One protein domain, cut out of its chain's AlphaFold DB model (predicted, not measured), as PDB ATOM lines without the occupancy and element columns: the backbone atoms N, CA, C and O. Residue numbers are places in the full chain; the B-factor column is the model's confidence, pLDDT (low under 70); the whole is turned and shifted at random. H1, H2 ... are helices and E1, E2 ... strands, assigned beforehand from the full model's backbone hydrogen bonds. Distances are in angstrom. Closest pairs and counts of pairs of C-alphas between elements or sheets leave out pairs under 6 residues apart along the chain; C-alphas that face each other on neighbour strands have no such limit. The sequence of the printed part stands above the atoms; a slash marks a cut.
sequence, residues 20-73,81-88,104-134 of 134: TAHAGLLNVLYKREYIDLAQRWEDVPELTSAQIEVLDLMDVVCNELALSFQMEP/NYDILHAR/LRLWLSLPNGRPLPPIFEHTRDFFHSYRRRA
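AT A GLANCE: This is residues 20 to 73, 81 to 88 and 104 to 134 of the 134 residues of an uncharacterized protein of Candidatus Handelsmanbacteria bacterium (UniProt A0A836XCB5). A loose, open frame: the long helix H2 with the short H1 near it makes one side, and the short helices H3 and H4, meeting at a corner, make the other. The small strand hairpin E1 and E2 and the unnamed residues 81 to 88 lie between these sides. The printed part has 93 residues, with two antiparallel strands, order E1 - E2, then four named helices, H1 to H4, along the chain. Under half of the residues, 42, are in named elements, mostly helix; the radius of gyration of the C-alphas is 15.7 A and the spans are 40 by 36 by 28 A.

IN THESE COORDINATES: Find C-alpha 20 at (246.997, 180.147, 255.473), where E1 begins; it takes residues 20 to 22, 6.3 A. E2 takes residues 25 to 28, 10.2 A, and H1 residues 32 to 38, 10.0 A. From C-alpha 49 at (232.983, 174.305, 240.808), H2 runs 22.7 A to residue 64. H3 is residues 118 to 122, 7.9 A; H4, residues 127 to 133, 10.3 A, ends at (251.940, 174.960, 273.941).

HOW THE PARTS SIT: In the hairpin E1 and E2, look for N 20 and O 27, 2.9 A apart. H1 and H2 are close but not clearly touching, with closest C-alphas Arg 32 and Leu 55 at 7.0 A, a shallow tilt of 32 degrees, opposite ways. H3 and H4 touch only at the corner, with closest C-alphas Glu 121 and Phe 127 at 4.5 A. H2 and H4 are apart. In H1, H2 and H4 every O i to N i+4 pair is within hydrogen-bond range; in H3 0 of 1 is, against 2 of 2 O i to N i+3 pairs.

THE WHOLE: The C-alphas of Glu 42 and Pro 73 are farthest apart, 45.9 A. Cuts leave gaps of 22.6 A between C-alphas 73 and 81, and 14.4 A between 88 and 104. Of the links printed whole, none is long. No printed residue is under 70 in pLDDT.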
ATOM      1  N   THR A  20     247.125 178.971 254.610       97.00
ATOM      2  CA  THR A  20     246.997 180.147 255.473       97.00
ATOM      3  C   THR A  20     248.371 180.754 255.742       97.00
ATOM      4  O   THR A  20     249.199 180.162 256.437       97.00
ATOM      5  N   ALA A  21     248.608 181.952 255.207       97.06
ATOM      6  CA  ALA A  21     249.776 182.757 255.550       97.06
ATOM      7  C   ALA A  21     249.606 183.346 256.960       97.06
ATOM      8  O   ALA A  21     248.570 183.933 257.276       97.06
ATOM      9  N   HIS A  22     250.610 183.180 257.815       97.25
ATOM     10  CA  HIS A  22     250.599 183.692 259.180       97.25
ATOM     11  C   HIS A  22     252.026 183.925 259.679       97.25
ATOM     12  O   HIS A  22     252.871 183.042 259.555       97.25
ATOM     13  N   ALA A  23     252.281 185.109 260.246       96.94
ATOM     14  CA  ALA A  23     253.585 185.497 260.796       96.94
ATOM     15  C   ALA A  23     254.768 185.248 259.829       96.94
ATOM     16  O   ALA A  23     255.809 184.737 260.224       96.94
ATOM     17  N   GLY A  24     254.583 185.571 258.542       97.31
ATOM     18  CA  GLY A  24     255.604 185.382 257.502       97.31
ATOM     19  C   GLY A  24     255.787 183.937 257.023       97.31
ATOM     20  O   GLY A  24     256.639 183.689 256.178       97.31
ATOM     21  N   LEU A  25     254.992 182.989 257.524       97.06
ATOM     22  CA  LEU A  25     255.079 181.576 257.170       97.06
ATOM     23  C   LEU A  25     253.802 181.099 256.472       97.06
ATOM     24  O   LEU A  25     252.693 181.511 256.822       97.06
ATOM     25  N   LEU A  26     253.948 180.178 255.520       96.69
ATOM     26  CA  LEU A  26     252.820 179.478 254.912       96.69
ATOM     27  C   LEU A  26     252.479 178.232 255.735       96.69
ATOM     28  O   LEU A  26     253.375 177.527 256.204       96.69
ATOM     29  N   ASN A  27     251.189 177.988 255.942       97.00
ATOM     30  CA  ASN A  27     250.678 176.817 256.648       97.00
ATOM     31  C   ASN A  27     249.653 176.111 255.769       97.00
ATOM     32  O   ASN A  27     248.927 176.786 255.037       97.00
ATOM     33  N   VAL A  28     249.556 174.792 255.890       96.81
ATOM     34  CA  VAL A  28     248.624 173.965 255.128       96.81
ATOM     35  C   VAL A  28     247.719 173.157 256.054       96.81
ATOM     36  O   VAL A  28     248.159 172.591 257.055       96.81
ATOM     37  N   LEU A  29     246.433 173.104 255.716       95.44
ATOM     38  CA  LEU A  29     245.478 172.151 256.264       95.44
ATOM     39  C   LEU A  29     244.639 171.610 255.111       95.44
ATOM     40  O   LEU A  29     243.687 172.245 254.665       95.44
ATOM     41  N   TYR A  30     245.009 170.430 254.628       95.62
ATOM     42  CA  TYR A  30     244.368 169.803 253.481       95.62
ATOM     43  C   TYR A  30     244.105 168.328 253.751       95.62
ATOM     44  O   TYR A  30     245.011 167.592 254.143       95.62
ATOM     45  N   LYS A  31     242.852 167.908 253.559       94.00
ATOM     46  CA  LYS A  31     242.408 166.519 253.710       94.00
ATOM     47  C   LYS A  31     241.276 166.222 252.728       94.00
ATOM     48  O   LYS A  31     240.118 166.251 253.140       94.00
ATOM     49  N   ARG A  32     241.616 165.933 251.465       94.94
ATOM     50  CA  ARG A  32     240.662 165.664 250.370       94.94
ATOM     51  C   ARG A  32     239.512 164.748 250.796       94.94
ATOM     52  O   ARG A  32     238.370 165.183 250.838       94.94
ATOM     53  N   GLU A  33     239.840 163.549 251.278       93.38
ATOM     54  CA  GLU A  33     238.846 162.554 251.710       93.38
ATOM     55  C   GLU A  33     237.883 163.070 252.791       93.38
ATOM     56  O   GLU A  33     236.719 162.692 252.817       93.38
ATOM     57  N   TYR A  34     238.350 163.928 253.707       92.69
ATOM     58  CA  TYR A  34     237.500 164.484 254.765       92.69
ATOM     59  C   TYR A  34     236.619 165.626 254.265       92.69
ATOM     60  O   TYR A  34     235.515 165.786 254.779       92.69
ATOM     61  N   ILE A  35     237.106 166.414 253.304       94.75
ATOM     62  CA  ILE A  35     236.322 167.457 252.639       94.75
ATOM     63  C   ILE A  35     235.171 166.792 251.880       94.75
ATOM     64  O   ILE A  35     234.015 167.150 252.104       94.75
ATOM     65  N   ASP A  36     235.473 165.756 251.097       95.25
ATOM     66  CA  ASP A  36     234.476 164.995 250.341       95.25
ATOM     67  C   ASP A  36     233.498 164.271 251.280       95.25
ATOM     68  O   ASP A  36     232.284 164.347 251.109       95.25
ATOM     69  N   LEU A  37     233.998 163.633 252.349       93.31
ATOM     70  CA  LEU A  37     233.144 162.977 253.343       93.31
ATOM     71  C   LEU A  37     232.205 163.962 254.051       93.31
ATOM     72  O   LEU A  37     231.103 163.573 254.436       93.31
ATOM     73  N   ALA A  38     232.626 165.213 254.261       92.31
ATOM     74  CA  ALA A  38     231.796 166.220 254.911       92.31
ATOM     75  C   ALA A  38     230.581 166.616 254.057       92.31
ATOM     76  O   ALA A  38     229.536 166.898 254.633       92.31
ATOM     77  N   GLN A  39     230.671 166.545 252.722       94.25
ATOM     78  CA  GLN A  39     229.566 166.860 251.797       94.25
ATOM     79  C   GLN A  39     228.336 165.947 251.966       94.25
ATOM     80  O   GLN A  39     227.274 166.234 251.428       94.25
ATOM     81  N   ARG A  40     228.437 164.854 252.738       93.38
ATOM     82  CA  ARG A  40     227.285 163.997 253.073       93.38
ATOM     83  C   ARG A  40     226.283 164.641 254.041       93.38
ATOM     84  O   ARG A  40     225.228 164.059 254.278       93.38
ATOM     85  N   TRP A  41     226.657 165.737 254.700       91.69
ATOM     86  CA  TRP A  41     225.835 166.410 255.704       91.69
ATOM     87  C   TRP A  41     225.152 167.635 255.095       91.69
ATOM     88  O   TRP A  41     225.827 168.471 254.510       91.69
ATOM     89  N   GLU A  42     223.840 167.770 255.300       90.50
ATOM     90  CA  GLU A  42     223.019 168.848 254.718       90.50
ATOM     91  C   GLU A  42     223.456 170.258 255.157       90.50
ATOM     92  O   GLU A  42     223.412 171.197 254.371       90.50
ATOM     93  N   ASP A  43     223.956 170.398 256.389       91.00
ATOM     94  CA  ASP A  43     224.438 171.681 256.921       91.00
ATOM     95  C   ASP A  43     225.783 172.132 256.318       91.00
ATOM     96  O   ASP A  43     226.226 173.260 256.560       91.00
ATOM     97  N   VAL A  44     226.484 171.252 255.592       92.06
ATOM     98  CA  VAL A  44     227.768 171.577 254.968       92.06
ATOM     99  C   VAL A  44     227.496 172.233 253.616       92.06
ATOM    100  O   VAL A  44     226.851 171.616 252.773       92.06
ATOM    101  N   PRO A  45     228.012 173.450 253.364       92.81
ATOM    102  CA  PRO A  45     227.849 174.089 252.067       92.81
ATOM    103  C   PRO A  45     228.387 173.211 250.935       92.81
ATOM    104  O   PRO A  45     229.500 172.676 251.037       92.81
ATOM    105  N   GLU A  46     227.615 173.116 249.853       95.75
ATOM    106  CA  GLU A  46     228.065 172.466 248.626       95.75
ATOM    107  C   GLU A  46     229.340 173.138 248.109       95.75
ATOM    108  O   GLU A  46     229.472 174.369 248.114       95.75
ATOM    109  N   LEU A  47     230.293 172.322 247.662       96.81
ATOM    110  CA  LEU A  47     231.500 172.837 247.033       96.81
ATOM    111  C   LEU A  47     231.156 173.509 245.704       96.81
ATOM    112  O   LEU A  47     230.492 172.936 244.841       96.81
ATOM    113  N   THR A  48     231.673 174.717 245.507       97.94
ATOM    114  CA  THR A  48     231.565 175.388 244.210       97.94
ATOM    115  C   THR A  48     232.458 174.700 243.178       97.94
ATOM    116  O   THR A  48     233.474 174.094 243.522       97.94
ATOM    117  N   SER A  49     232.149 174.859 241.887       98.38
ATOM    118  CA  SER A  49     232.983 174.305 240.808       98.38
ATOM    119  C   SER A  49     234.441 174.768 240.893       98.38
ATOM    120  O   SER A  49     235.345 173.966 240.698       98.38
ATOM    121  N   ALA A  50     234.678 176.030 241.270       98.25
ATOM    122  CA  ALA A  50     236.028 176.561 241.464       98.25
ATOM    123  C   ALA A  50     236.744 175.935 242.676       98.25
ATOM    124  O   ALA A  50     237.958 175.758 242.659       98.25
ATOM    125  N   GLN A  51     236.015 175.593 243.745       97.62
ATOM    126  CA  GLN A  51     236.604 174.871 244.873       97.62
ATOM    127  C   GLN A  51     236.993 173.455 244.460       97.62
ATOM    128  O   GLN A  51     238.105 173.044 244.771       97.62
ATOM    129  N   ILE A  52     236.128 172.745 243.732       98.12
ATOM    130  CA  ILE A  52     236.418 171.403 243.208       98.12
ATOM    131  C   ILE A  52     237.656 171.438 242.305       98.12
ATOM    132  O   ILE A  52     238.581 170.665 242.525       98.12
ATOM    133  N   GLU A  53     237.731 172.400 241.382       98.44
ATOM    134  CA  GLU A  53     238.897 172.597 240.512       98.44
ATOM    135  C   GLU A  53     240.196 172.779 241.316       98.44
ATOM    136  O   GLU A  53     241.218 172.170 241.004       98.44
ATOM    137  N   VAL A  54     240.163 173.563 242.400       98.12
ATOM    138  CA  VAL A  54     241.320 173.728 243.296       98.12
ATOM    139  C   VAL A  54     241.663 172.429 244.029       98.12
ATOM    140  O   VAL A  54     242.844 172.141 244.216       98.12
ATOM    141  N   LEU A  55     240.670 171.650 244.467       98.00
ATOM    142  CA  LEU A  55     240.916 170.360 245.118       98.00
ATOM    143  C   LEU A  55     241.575 169.368 244.152       98.00
ATOM    144  O   LEU A  55     242.518 168.694 244.551       98.00
ATOM    145  N   ASP A  56     241.128 169.329 242.899       98.12
ATOM    146  CA  ASP A  56     241.693 168.464 241.860       98.12
ATOM    147  C   ASP A  56     243.105 168.922 241.461       98.12
ATOM    148  O   ASP A  56     244.017 168.104 241.327       98.12
ATOM    149  N   LEU A  57     243.334 170.236 241.360       98.06
ATOM    150  CA  LEU A  57     244.668 170.792 241.130       98.06
ATOM    151  C   LEU A  57     245.630 170.453 242.276       98.06
ATOM    152  O   LEU A  57     246.796 170.147 242.030       98.06
ATOM    153  N   MET A  58     245.154 170.490 243.524       97.56
ATOM    154  CA  MET A  58     245.949 170.070 244.679       97.56
ATOM    155  C   MET A  58     246.403 168.618 244.543       97.56
ATOM    156  O   MET A  58     247.567 168.339 244.827       97.56
ATOM    157  N   ASP A  59     245.537 167.715 244.079       95.69
ATOM    158  CA  ASP A  59     245.896 166.311 243.865       95.69
ATOM    159  C   ASP A  59     246.965 166.158 242.772       95.69
ATOM    160  O   ASP A  59     247.932 165.418 242.957       95.69
ATOM    161  N   VAL A  60     246.852 166.901 241.665       97.56
ATOM    162  CA  VAL A  60     247.870 166.907 240.597       97.56
ATOM    163  C   VAL A  60     249.212 167.413 241.127       97.56
ATOM    164  O   VAL A  60     250.211 166.697 241.074       97.56
ATOM    165  N   VAL A  61     249.233 168.610 241.716       97.12
ATOM    166  CA  VAL A  61     250.467 169.263 242.178       97.12
ATOM    167  C   VAL A  61     251.131 168.481 243.309       97.12
ATOM    168  O   VAL A  61     252.353 168.340 243.327       97.12
ATOM    169  N   CYS A  62     250.353 167.940 244.255       95.81
ATOM    170  CA  CYS A  62     250.914 167.123 245.330       95.81
ATOM    171  C   CYS A  62     251.572 165.855 244.785       95.81
ATOM    172  O   CYS A  62     252.622 165.477 245.293       95.81
ATOM    173  N   ASN A  63     250.994 165.214 243.763       94.06
ATOM    174  CA  ASN A  63     251.594 164.037 243.136       94.06
ATOM    175  C   ASN A  63     252.860 164.385 242.339       94.06
ATOM    176  O   ASN A  63     253.838 163.647 242.418       94.06
ATOM    177  N   GLU A  64     252.873 165.507 241.616       97.19
ATOM    178  CA  GLU A  64     254.046 165.959 240.853       97.19
ATOM    179  C   GLU A  64     255.230 166.342 241.753       97.19
ATOM    180  O   GLU A  64     256.381 166.059 241.425       97.19
ATOM    181  N   LEU A  65     254.952 166.977 242.894       96.12
ATOM    182  CA  LEU A  65     255.973 167.474 243.822       96.12
ATOM    183  C   LEU A  65     256.299 166.494 244.960       96.12
ATOM    184  O   LEU A  65     257.125 166.808 245.822       96.12
ATOM    185  N   ALA A  66     255.655 165.325 245.005       95.81
ATOM    186  CA  ALA A  66     255.863 164.354 246.071       95.81
ATOM    187  C   ALA A  66     257.287 163.784 246.049       95.81
ATOM    188  O   ALA A  66     257.708 163.123 245.099       95.81
ATOM    189  N   LEU A  67     258.000 163.925 247.169       95.56
ATOM    190  CA  LEU A  67     259.201 163.137 247.422       95.56
ATOM    191  C   LEU A  67     258.797 161.740 247.910       95.56
ATOM    192  O   LEU A  67     258.319 161.578 249.034       95.56
ATOM    193  N   SER A  68     259.012 160.733 247.065       95.31
ATOM    194  CA  SER A  68     258.746 159.331 247.389       95.31
ATOM    195  C   SER A  68     260.026 158.607 247.787       95.31
ATOM    196  O   SER A  68     261.030 158.677 247.084       95.31
ATOM    197  N   PHE A  69     259.982 157.885 248.901       95.00
ATOM    198  CA  PHE A  69     261.096 157.077 249.389       95.00
ATOM    199  C   PHE A  69     260.581 155.875 250.186       95.00
ATOM    200  O   PHE A  69     259.445 155.864 250.672       95.00
ATOM    201  N   GLN A  70     261.422 154.851 250.302       93.25
ATOM    202  CA  GLN A  70     261.190 153.705 251.175       93.25
ATOM    203  C   GLN A  70     261.968 153.904 252.475       93.25
ATOM    204  O   GLN A  70     263.031 154.514 252.468       93.25
ATOM    205  N   MET A  71     261.399 153.431 253.581       92.94
ATOM    206  CA  MET A  71     262.047 153.453 254.891       92.94
ATOM    207  C   MET A  71     262.473 152.041 255.262       92.94
ATOM    208  O   MET A  71     261.687 151.104 255.087       92.94
ATOM    209  N   GLU A  72     263.659 151.918 255.837       92.81
ATOM    210  CA  GLU A  72     264.201 150.684 256.393       92.81
ATOM    211  C   GLU A  72     264.098 150.670 257.930       92.81
ATOM    212  O   GLU A  72     263.899 151.715 258.566       92.81
ATOM    213  N   PRO A  73     264.193 149.492 258.577       93.25
ATOM    214  CA  PRO A  73     264.255 149.416 260.031       93.25
ATOM    215  C   PRO A  73     265.388 150.287 260.595       93.25
ATOM    216  O   PRO A  73     266.558 150.076 260.297       93.25
ATOM    217  N   ASN A  81     254.106 169.051 260.580       94.56
ATOM    218  CA  ASN A  81     252.719 168.831 260.159       94.56
ATOM    219  C   ASN A  81     251.954 170.121 259.791       94.56
ATOM    220  O   ASN A  81     250.814 170.033 259.352       94.56
ATOM    221  N   TYR A  82     252.529 171.309 260.016       95.50
ATOM    222  CA  TYR A  82     251.880 172.582 259.674       95.50
ATOM    223  C   TYR A  82     252.185 173.062 258.254       95.50
ATOM    224  O   TYR A  82     251.490 173.954 257.777       95.50
ATOM    225  N   ASP A  83     253.217 172.534 257.596       94.94
ATOM    226  CA  ASP A  83     253.660 172.976 256.264       94.94
ATOM    227  C   ASP A  83     253.963 171.824 255.292       94.94
ATOM    228  O   ASP A  83     254.060 172.075 254.095       94.94
ATOM    229  N   ILE A  84     254.038 170.576 255.767       95.25
ATOM    230  CA  ILE A  84     254.279 169.396 254.932       95.25
ATOM    231  C   ILE A  84     253.060 168.470 254.945       95.25
ATOM    232  O   ILE A  84     252.688 167.898 255.977       95.25
ATOM    233  N   LEU A  85     252.488 168.259 253.761       95.69
ATOM    234  CA  LEU A  85     251.561 167.159 253.510       95.69
ATOM    235  C   LEU A  85     252.350 165.859 253.365       95.69
ATOM    236  O   LEU A  85     253.410 165.822 252.747       95.69
ATOM    237  N   HIS A  86     251.837 164.783 253.950       94.94
ATOM    238  CA  HIS A  86     252.473 163.476 253.885       94.94
ATOM    239  C   HIS A  86     251.422 162.377 253.784       94.94
ATOM    240  O   HIS A  86     250.363 162.430 254.415       94.94
ATOM    241  N   ALA A  87     251.744 161.361 252.997       93.44
ATOM    242  CA  ALA A  87     250.884 160.223 252.735       93.44
ATOM    243  C   ALA A  87     251.713 158.937 252.713       93.44
ATOM    244  O   ALA A  87     252.919 158.927 252.963       93.44
ATOM    245  N   ARG A  88     251.042 157.826 252.433       93.00
ATOM    246  CA  ARG A  88     251.679 156.542 252.159       93.00
ATOM    247  C   ARG A  88     251.053 155.957 250.902       93.00
ATOM    248  O   ARG A  88     249.845 156.093 250.720       93.00
ATOM    249  N   LEU A 104     256.426 152.975 264.429       94.12
ATOM    250  CA  LEU A 104     256.055 153.782 265.585       94.12
ATOM    251  C   LEU A 104     255.846 155.235 265.149       94.12
ATOM    252  O   LEU A 104     256.546 155.744 264.276       94.12
ATOM    253  N   ARG A 105     254.868 155.918 265.752       95.44
ATOM    254  CA  ARG A 105     254.564 157.321 265.438       95.44
ATOM    255  C   ARG A 105     254.397 158.146 266.703       95.44
ATOM    256  O   ARG A 105     253.590 157.804 267.564       95.44
ATOM    257  N   LEU A 106     255.086 159.283 266.745       94.56
ATOM    258  CA  LEU A 106     255.025 160.258 267.829       94.56
ATOM    259  C   LEU A 106     254.561 161.622 267.304       94.56
ATOM    260  O   LEU A 106     255.003 162.074 266.254       94.56
ATOM    261  N   TRP A 107     253.676 162.284 268.054       92.94
ATOM    262  CA  TRP A 107     253.223 163.649 267.776       92.94
ATOM    263  C   TRP A 107     253.823 164.615 268.793       92.94
ATOM    264  O   TRP A 107     253.480 164.542 269.976       92.94
ATOM    265  N   LEU A 108     254.664 165.536 268.326       92.31
ATOM    266  CA  LEU A 108     255.371 166.504 269.161       92.31
ATOM    267  C   LEU A 108     254.806 167.919 268.989       92.31
ATOM    268  O   LEU A 108     254.573 168.382 267.873       92.31
ATOM    269  N   SER A 109     254.634 168.613 270.112       92.31
ATOM    270  CA  SER A 109     254.334 170.044 270.164       92.31
ATOM    271  C   SER A 109     255.414 170.713 270.998       92.31
ATOM    272  O   SER A 109     255.559 170.394 272.173       92.31
ATOM    273  N   LEU A 110     256.178 171.615 270.387       91.81
ATOM    274  CA  LEU A 110     257.224 172.370 271.073       91.81
ATOM    275  C   LEU A 110     256.616 173.648 271.671       91.81
ATOM    276  O   LEU A 110     255.963 174.367 270.908       91.81
ATOM    277  N   PRO A 111     256.829 173.965 272.966       89.75
ATOM    278  CA  PRO A 111     256.325 175.199 273.581       89.75
ATOM    279  C   PRO A 111     256.749 176.465 272.822       89.75
ATOM    280  O   PRO A 111     255.953 177.370 272.615       89.75
ATOM    281  N   ASN A 112     257.982 176.479 272.314       90.31
ATOM    282  CA  ASN A 112     258.562 177.539 271.486       90.31
ATOM    283  C   ASN A 112     258.485 177.243 269.972       90.31
ATOM    284  O   ASN A 112     259.315 177.720 269.200       90.31
ATOM    285  N   GLY A 113     257.536 176.408 269.538       91.00
ATOM    286  CA  GLY A 113     257.361 176.072 268.126       91.00
ATOM    287  C   GLY A 113     256.916 177.268 267.278       91.00
ATOM    288  O   GLY A 113     256.435 178.272 267.800       91.00
ATOM    289  N   ARG A 114     257.017 177.135 265.945       92.88
ATOM    290  CA  ARG A 114     256.594 178.182 264.993       92.88
ATOM    291  C   ARG A 114     255.179 178.711 265.293       92.88
ATOM    292  O   ARG A 114     254.317 177.899 265.654       92.88
ATOM    293  N   PRO A 115     254.909 180.015 265.103       94.75
ATOM    294  CA  PRO A 115     253.574 180.577 265.284       94.75
ATOM    295  C   PRO A 115     252.569 179.890 264.354       94.75
ATOM    296  O   PRO A 115     252.899 179.528 263.221       94.75
ATOM    297  N   LEU A 116     251.349 179.689 264.849       95.38
ATOM    298  CA  LEU A 116     250.281 179.003 264.127       95.38
ATOM    299  C   LEU A 116     249.104 179.957 263.873       95.38
ATOM    300  O   LEU A 116     248.798 180.779 264.735       95.38
ATOM    301  N   PRO A 117     248.420 179.846 262.719       95.81
ATOM    302  CA  PRO A 117     247.240 180.655 262.433       95.81
ATOM    303  C   PRO A 117     246.122 180.411 263.460       95.81
ATOM    304  O   PRO A 117     245.731 179.251 263.607       95.81
ATOM    305  N   PRO A 118     245.520 181.447 264.082       94.44
ATOM    306  CA  PRO A 118     244.507 181.280 265.133       94.44
ATOM    307  C   PRO A 118     243.348 180.341 264.768       94.44
ATOM    308  O   PRO A 118     242.872 179.587 265.606       94.44
ATOM    309  N   ILE A 119     242.947 180.297 263.492       92.06
ATOM    310  CA  ILE A 119     241.900 179.383 263.006       92.06
ATOM    311  C   ILE A 119     242.206 177.899 263.292       92.06
ATOM    312  O   ILE A 119     241.286 177.113 263.499       92.06
ATOM    313  N   PHE A 120     243.485 177.513 263.362       93.56
ATOM    314  CA  PHE A 120     243.918 176.148 263.675       93.56
ATOM    315  C   PHE A 120     243.641 175.739 265.123       93.56
ATOM    316  O   PHE A 120     243.592 174.543 265.408       93.56
ATOM    317  N   GLU A 121     243.433 176.688 266.038       92.56
ATOM    318  CA  GLU A 121     243.046 176.373 267.414       92.56
ATOM    319  C   GLU A 121     241.712 175.628 267.448       92.56
ATOM    320  O   GLU A 121     241.490 174.777 268.298       92.56
ATOM    321  N   HIS A 122     240.833 175.885 266.486       88.12
ATOM    322  CA  HIS A 122     239.497 175.301 266.461       88.12
ATOM    323  C   HIS A 122     239.385 174.085 265.539       88.12
ATOM    324  O   HIS A 122     238.295 173.539 265.383       88.12
ATOM    325  N   THR A 123     240.486 173.627 264.934       89.00
ATOM    326  CA  THR A 123     240.461 172.459 264.048       89.00
ATOM    327  C   THR A 123     240.758 171.180 264.817       89.00
ATOM    328  O   THR A 123     241.568 171.146 265.746       89.00
ATOM    329  N   ARG A 124     240.148 170.074 264.381       87.00
ATOM    330  CA  ARG A 124     240.430 168.736 264.924       87.00
ATOM    331  C   ARG A 124     241.926 168.401 264.886       87.00
ATOM    332  O   ARG A 124     242.437 167.750 265.793       87.00
ATOM    333  N   ASP A 125     242.598 168.810 263.816       89.81
ATOM    334  CA  ASP A 125     243.966 168.405 263.501       89.81
ATOM    335  C   ASP A 125     245.019 169.139 264.335       89.81
ATOM    336  O   ASP A 125     246.046 168.549 264.670       89.81
ATOM    337  N   PHE A 126     244.759 170.396 264.710       92.25
ATOM    338  CA  PHE A 126     245.764 171.251 265.342       92.25
ATOM    339  C   PHE A 126     245.372 171.810 266.710       92.25
ATOM    340  O   PHE A 126     246.248 172.319 267.404       92.25
ATOM    341  N   PHE A 127     244.132 171.638 267.179       90.94
ATOM    342  CA  PHE A 127     243.720 172.049 268.530       90.94
ATOM    343  C   PHE A 127     244.664 171.541 269.637       90.94
ATOM    344  O   PHE A 127     245.041 172.281 270.547       90.94
ATOM    345  N   HIS A 128     245.112 170.283 269.547       90.56
ATOM    346  CA  HIS A 128     246.047 169.707 270.524       90.56
ATOM    347  C   HIS A 128     247.415 170.396 270.517       90.56
ATOM    348  O   HIS A 128     248.103 170.397 271.536       90.56
ATOM    349  N   SER A 129     247.814 171.000 269.398       93.00
ATOM    350  CA  SER A 129     249.039 171.790 269.316       93.00
ATOM    351  C   SER A 129     248.956 173.041 270.174       93.00
ATOM    352  O   SER A 129     249.910 173.321 270.888       93.00
ATOM    353  N   TYR A 130     247.819 173.735 270.174       92.62
ATOM    354  CA  TYR A 130     247.589 174.897 271.035       92.62
ATOM    355  C   TYR A 130     247.538 174.493 272.504       92.62
ATOM    356  O   TYR A 130     248.273 175.037 273.322       92.62
ATOM    357  N   ARG A 131     246.771 173.446 272.828       91.00
ATOM    358  CA  ARG A 131     246.647 172.959 274.211       91.00
ATOM    359  C   ARG A 131     247.953 172.513 274.859       91.00
ATOM    360  O   ARG A 131     248.037 172.526 276.077       91.00
ATOM    361  N   ARG A 132     248.914 172.035 274.068       90.12
ATOM    362  CA  ARG A 132     250.217 171.557 274.559       90.12
ATOM    363  C   ARG A 132     251.290 172.649 274.596       90.12
ATOM    364  O   ARG A 132     252.369 172.390 275.110       90.12
ATOM    365  N   ARG A 133     251.029 173.803 273.974       89.75
ATOM    366  CA  ARG A 133     251.940 174.960 273.941       89.75
ATOM    367  C   ARG A 133     251.577 176.034 274.967       89.75
ATOM    368  O   ARG A 133     252.418 176.890 275.220       89.75
ATOM    369  N   ALA A 134     250.341 176.001 275.469       71.62
ATOM    370  CA  ALA A 134     249.849 176.854 276.545       71.62
ATOM    371  C   ALA A 134     250.465 176.486 277.901       71.62
ATOM    372  O   ALA A 134     250.749 175.283 278.109       71.62
TER     373      ALA A 134